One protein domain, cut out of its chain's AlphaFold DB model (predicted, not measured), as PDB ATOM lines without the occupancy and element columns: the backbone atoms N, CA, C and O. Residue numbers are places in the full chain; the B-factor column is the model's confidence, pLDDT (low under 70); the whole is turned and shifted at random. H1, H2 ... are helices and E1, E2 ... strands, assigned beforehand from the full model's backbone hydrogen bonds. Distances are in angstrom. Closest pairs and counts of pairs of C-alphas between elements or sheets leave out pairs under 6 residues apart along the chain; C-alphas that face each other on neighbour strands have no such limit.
ATOM      1  N   GLU A  38     167.327 123.148 118.826       98.00
ATOM      2  CA  GLU A  38     167.224 124.547 119.230       98.00
ATOM      3  C   GLU A  38     167.974 125.425 118.224       98.00
ATOM      4  O   GLU A  38     169.105 125.118 117.846       98.00
ATOM      5  N   GLY A  39     167.319 126.475 117.730       96.31
ATOM      6  CA  GLY A  39     167.869 127.282 116.644       96.31
ATOM      7  C   GLY A  39     166.870 128.256 116.034       96.31
ATOM      8  O   GLY A  39     165.806 128.525 116.596       96.31
ATOM      9  N   TRP A  40     167.202 128.778 114.860       95.62
ATOM     10  CA  TRP A  40     166.429 129.812 114.180       95.62
ATOM     11  C   TRP A  40     165.870 129.293 112.872       95.62
ATOM     12  O   TRP A  40     166.492 128.495 112.176       95.62
ATOM     13  N   ARG A  41     164.678 129.781 112.532       92.38
ATOM     14  CA  ARG A  41     164.091 129.568 111.217       92.38
ATOM     15  C   ARG A  41     164.192 130.845 110.406       92.38
ATOM     16  O   ARG A  41     163.675 131.879 110.829       92.38
ATOM     17  N   PHE A  42     164.807 130.724 109.247       91.94
ATOM     18  CA  PHE A  42     165.095 131.829 108.355       91.94
ATOM     19  C   PHE A  42     163.933 132.118 107.399       91.94
ATOM     20  O   PHE A  42     163.024 131.283 107.278       91.94
ATOM     21  N   PRO A  43     163.916 133.290 106.734       88.50
ATOM     22  CA  PRO A  43     162.888 133.644 105.755       88.50
ATOM     23  C   PRO A  43     162.749 132.640 104.603       88.50
ATOM     24  O   PRO A  43     161.618 132.347 104.212       88.50
ATOM     25  N   SER A  44     163.857 132.049 104.138       88.88
ATOM     26  CA  SER A  44     163.886 130.934 103.169       88.88
ATOM     27  C   SER A  44     163.082 129.714 103.640       88.88
ATOM     28  O   SER A  44     162.576 128.905 102.863       88.88
ATOM     29  N   GLY A  45     162.925 129.581 104.957       88.88
ATOM     30  CA  GLY A  45     162.320 128.443 105.616       88.88
ATOM     31  C   GLY A  45     163.336 127.436 106.148       88.88
ATOM     32  O   GLY A  45     162.904 126.517 106.861       88.88
ATOM     33  N   ASN A  46     164.627 127.609 105.871       92.31
ATOM     34  CA  ASN A  46     165.686 126.789 106.444       92.31
ATOM     35  C   ASN A  46     165.761 126.963 107.962       92.31
ATOM     36  O   ASN A  46     165.246 127.932 108.534       92.31
ATOM     37  N   PHE A  47     166.323 125.964 108.634       94.88
ATOM     38  CA  PHE A  47     166.514 125.987 110.076       94.88
ATOM     39  C   PHE A  47     167.963 125.665 110.393       94.88
ATOM     40  O   PHE A  47     168.454 124.631 109.944       94.88
ATOM     41  N   TYR A  48     168.584 126.511 111.208       95.06
ATOM     42  CA  TYR A  48     169.971 126.349 111.619       95.06
ATOM     43  C   TYR A  48     170.088 126.438 113.137       95.06
ATOM     44  O   TYR A  48     169.446 127.277 113.781       95.06
ATOM     45  N   THR A  49     170.904 125.558 113.707       96.31
ATOM     46  CA  THR A  49     171.331 125.645 115.105       96.31
ATOM     47  C   THR A  49     172.368 126.755 115.277       96.31
ATOM     48  O   THR A  49     172.964 127.219 114.306       96.31
ATOM     49  N   ALA A  50     172.625 127.164 116.523       93.94
ATOM     50  CA  ALA A  50     173.698 128.118 116.818       93.94
ATOM     51  C   ALA A  50     175.064 127.639 116.293       93.94
ATOM     52  O   ALA A  50     175.848 128.441 115.804       93.94
ATOM     53  N   GLU A  51     175.318 126.330 116.361       94.06
ATOM     54  CA  GLU A  51     176.545 125.707 115.861       94.06
ATOM     55  C   GLU A  51     176.667 125.826 114.339       94.06
ATOM     56  O   GLU A  51     177.704 126.260 113.857       94.06
ATOM     57  N   GLN A  52     175.598 125.525 113.592       93.31
ATOM     58  CA  GLN A  52     175.600 125.643 112.129       93.31
ATOM     59  C   GLN A  52     175.791 127.090 111.666       93.31
ATOM     60  O   GLN A  52     176.472 127.327 110.675       93.31
ATOM     61  N   ILE A  53     175.207 128.052 112.386       91.06
ATOM     62  CA  ILE A  53     175.404 129.479 112.107       91.06
ATOM     63  C   ILE A  53     176.858 129.871 112.391       91.06
ATOM     64  O   ILE A  53     177.491 130.511 111.566       91.06
ATOM     65  N   ALA A  54     177.407 129.466 113.541       90.31
ATOM     66  CA  ALA A  54     178.778 129.797 113.927       90.31
ATOM     67  C   ALA A  54     179.845 129.128 113.043       90.31
ATOM     68  O   ALA A  54     180.972 129.613 112.981       90.31
ATOM     69  N   SER A  55     179.511 128.012 112.391       90.88
ATOM     70  CA  SER A  55     180.395 127.301 111.467       90.88
ATOM     71  C   SER A  55     180.208 127.712 110.002       90.88
ATOM     72  O   SER A  55     180.663 126.975 109.129       90.88
ATOM     73  N   ASP A  56     179.469 128.793 109.726       84.94
ATOM     74  CA  ASP A  56     179.088 129.235 108.376       84.94
ATOM     75  C   ASP A  56     178.454 128.117 107.518       84.94
ATOM     76  O   ASP A  56     178.543 128.099 106.293       84.94
ATOM     77  N   ALA A  57     177.773 127.159 108.158       85.88
ATOM     78  CA  ALA A  57     177.082 126.046 107.502       85.88
ATOM     79  C   ALA A  57     175.643 126.434 107.122       85.88
ATOM     80  O   ALA A  57     174.685 125.699 107.390       85.88
ATOM     81  N   MET A  58     175.496 127.617 106.530       87.31
ATOM     82  CA  MET A  58     174.228 128.182 106.081       87.31
ATOM     83  C   MET A  58     174.186 128.275 104.557       87.31
ATOM     84  O   MET A  58     175.219 128.378 103.902       87.31
ATOM     85  N   SER A  59     172.987 128.227 103.977       85.00
ATOM     86  CA  SER A  59     172.823 128.488 102.546       85.00
ATOM     87  C   SER A  59     173.101 129.954 102.215       85.00
ATOM     88  O   SER A  59     172.718 130.831 102.987       85.00
ATOM     89  N   GLU A  60     173.620 130.215 101.016       83.81
ATOM     90  CA  GLU A  60     173.804 131.570 100.460       83.81
ATOM     91  C   GLU A  60     172.493 132.387 100.437       83.81
ATOM     92  O   GLU A  60     172.496 133.603 100.576       83.81
ATOM     93  N   GLU A  61     171.330 131.732 100.358       84.44
ATOM     94  CA  GLU A  61     170.016 132.400 100.435       84.44
ATOM     95  C   GLU A  61     169.721 133.050 101.806       84.44
ATOM     96  O   GLU A  61     168.764 133.814 101.936       84.44
ATOM     97  N   ASP A  62     170.519 132.738 102.833       85.50
ATOM     98  CA  ASP A  62     170.308 133.110 104.234       85.50
ATOM     99  C   ASP A  62     171.447 133.995 104.794       85.50
ATOM    100  O   ASP A  62     171.738 133.950 105.989       85.50
ATOM    101  N   GLU A  63     172.082 134.822 103.955       71.75
ATOM    102  CA  GLU A  63     173.241 135.671 104.311       71.75
ATOM    103  C   GLU A  63     172.998 136.654 105.480       71.75
ATOM    104  O   GLU A  63     173.930 136.977 106.218       71.75
ATOM    105  N   ASP A  64     171.757 137.092 105.730       75.81
ATOM    106  CA  ASP A  64     171.422 137.998 106.846       75.81
ATOM    107  C   ASP A  64     171.090 137.244 108.153       75.81
ATOM    108  O   ASP A  64     170.006 137.344 108.752       75.81
ATOM    109  N   ALA A  65     172.050 136.426 108.592       78.75
ATOM    110  CA  ALA A  65     171.974 135.666 109.838       78.75
ATOM    111  C   ALA A  65     171.833 136.562 111.065       78.75
ATOM    112  O   ALA A  65     171.060 136.256 111.979       78.75
ATOM    113  N   LEU A  66     172.557 137.682 111.070       83.12
ATOM    114  CA  LEU A  66     172.651 138.556 112.227       83.12
ATOM    115  C   LEU A  66     171.302 139.204 112.553       83.12
ATOM    116  O   LEU A  66     170.869 139.135 113.704       83.12
ATOM    117  N   GLU A  67     170.592 139.746 111.560       86.50
ATOM    118  CA  GLU A  67     169.261 140.323 111.772       86.50
ATOM    119  C   GLU A  67     168.276 139.277 112.310       86.50
ATOM    120  O   GLU A  67     167.505 139.531 113.239       86.50
ATOM    121  N   THR A  68     168.309 138.055 111.773       86.50
ATOM    122  CA  THR A  68     167.411 136.983 112.226       86.50
ATOM    123  C   THR A  68     167.684 136.581 113.675       86.50
ATOM    124  O   THR A  68     166.733 136.444 114.457       86.50
ATOM    125  N   VAL A  69     168.957 136.410 114.033       88.75
ATOM    126  CA  VAL A  69     169.387 135.971 115.366       88.75
ATOM    127  C   VAL A  69     169.154 137.052 116.422       88.75
ATOM    128  O   VAL A  69     168.692 136.739 117.518       88.75
ATOM    129  N   LEU A  70     169.413 138.323 116.100       89.81
ATOM    130  CA  LEU A  70     169.214 139.437 117.034       89.81
ATOM    131  C   LEU A  70     167.734 139.766 117.250       89.81
ATOM    132  O   LEU A  70     167.329 140.117 118.358       89.81
ATOM    133  N   ARG A  71     166.903 139.640 116.211       91.00
ATOM    134  CA  ARG A  71     165.486 140.020 116.278       91.00
ATOM    135  C   ARG A  71     164.635 139.059 117.101       91.00
ATOM    136  O   ARG A  71     163.601 139.469 117.633       91.00
ATOM    137  N   LYS A  72     164.989 137.770 117.155       90.81
ATOM    138  CA  LYS A  72     164.196 136.750 117.859       90.81
ATOM    139  C   LYS A  72     165.081 135.743 118.588       90.81
ATOM    140  O   LYS A  72     166.059 135.279 118.011       90.81
ATOM    141  N   PRO A  73     164.696 135.317 119.807       94.44
ATOM    142  CA  PRO A  73     165.377 134.219 120.476       94.44
ATOM    143  C   PRO A  73     165.227 132.914 119.674       94.44
ATOM    144  O   PRO A  73     164.267 132.777 118.901       94.44
ATOM    145  N   PRO A  74     166.134 131.942 119.873       95.56
ATOM    146  CA  PRO A  74     166.012 130.643 119.233       95.56
ATOM    147  C   PRO A  74     164.724 129.950 119.681       95.56
ATOM    148  O   PRO A  74     164.229 130.134 120.796       95.56
ATOM    149  N   MET A  75     164.176 129.122 118.800       95.94
ATOM    150  CA  MET A  75     163.033 128.269 119.090       95.94
ATOM    151  C   MET A  75     163.476 126.821 119.245       95.94
ATOM    152  O   MET A  75     164.403 126.361 118.577       95.94
ATOM    153  N   ARG A  76     162.740 126.080 120.070       97.94
ATOM    154  CA  ARG A  76     162.857 124.628 120.148       97.94
ATOM    155  C   ARG A  76     161.873 123.971 119.192       97.94
ATOM    156  O   ARG A  76     160.673 124.230 119.263       97.94
ATOM    157  N   ILE A  77     162.367 123.078 118.348       97.75
ATOM    158  CA  ILE A  77     161.536 122.199 117.536       97.75
ATOM    159  C   ILE A  77     160.817 121.222 118.457       97.75
ATOM    160  O   ILE A  77     161.443 120.516 119.240       97.75
ATOM    161  N   ILE A  78     159.492 121.188 118.349       97.56
ATOM    162  CA  ILE A  78     158.652 120.215 119.041       97.56
ATOM    163  C   ILE A  78     157.898 119.407 117.996       97.56
ATOM    164  O   ILE A  78     157.161 119.972 117.177       97.56
TER     165      ILE A  78
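Overview. This is residues 38 to 78 of the 135 residues of an uncharacterized protein of Hymenobacter crusticola (UniProt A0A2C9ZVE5). The domain is a small hairpin of two short strands, E1 and E2, with helix H1 directly after E2, helix H2 on another side, and the loop of residues 55 to 64 joining the two helices. Residues 75 to 76, near the end of the printed part, come back to pair with the start of E1, antiparallel, on the side of E1 away from E2. The printed part has 41 residues with two named strands and two named helices, in the order E1, E2, H1, H2; the sheet order is E1 - E2, antiparallel. The class is mixed, helices and strands, with 19 residues, under half of those printed, in named elements. The whole is compact, with a radius of gyration of the C-alphas of 9.2 A, and its C-alphas span 26 by 18 by 16 A.

Along the chain. E1 takes residues 38 to 41 and is 10.0 A from first to last C-alpha, beginning with C-alpha 38 at (167.224, 124.547, 119.230). E2 takes residues 47 to 49 and is 7.0 A long. H1, residues 50 to 54, follows E2 with 0 residues between them; it is 6.1 A long and begins with C-alpha 50 at (173.698, 128.118, 116.818). H2, residues 65 to 71, is the longest helix, at 10.1 A, and ends with C-alpha 71 at (165.486, 140.020, 116.278).

Arrangement. E1 and E2 form a hairpin of antiparallel neighbour strands, with 144 degrees between their directions. The C-alphas of Gly 39 and Thr 49 face each other at 4.1 A, and those of Arg 41 and Phe 47 at 4.5 A. Across this pair, N 40 and O 48 are within hydrogen-bond range at 2.9 A, and N 48 and O 40 at 3.0 A. The closest C-alphas of E1 and H1 are those of Gly 39 and Ala 50, 5.9 A apart. The closest of E1 and H2 are those of Trp 40 and Val 69, 6.9 A apart. H1 and H2 are close but not clearly touching: their closest C-alphas, those of Ile 53 and Ala 65, are 7.4 A apart. E2 and H2 are apart. In H1 and H2 every O i to N i+4 pair is within hydrogen-bond range.

Size, cuts and confidence. The two C-alphas farthest apart are those of Glu 60 and Ile 78, at 26.5 A, while those of Glu 38 and Ile 78, the first and last printed, are 9.6 A apart. The printed part has no cut. The links from E1 to E2 and from E2 to H1 are tight, and the link of 10 residues from H1 to H2 is short. The mean pLDDT of the printed part is 90.0, and no printed residue is under 70.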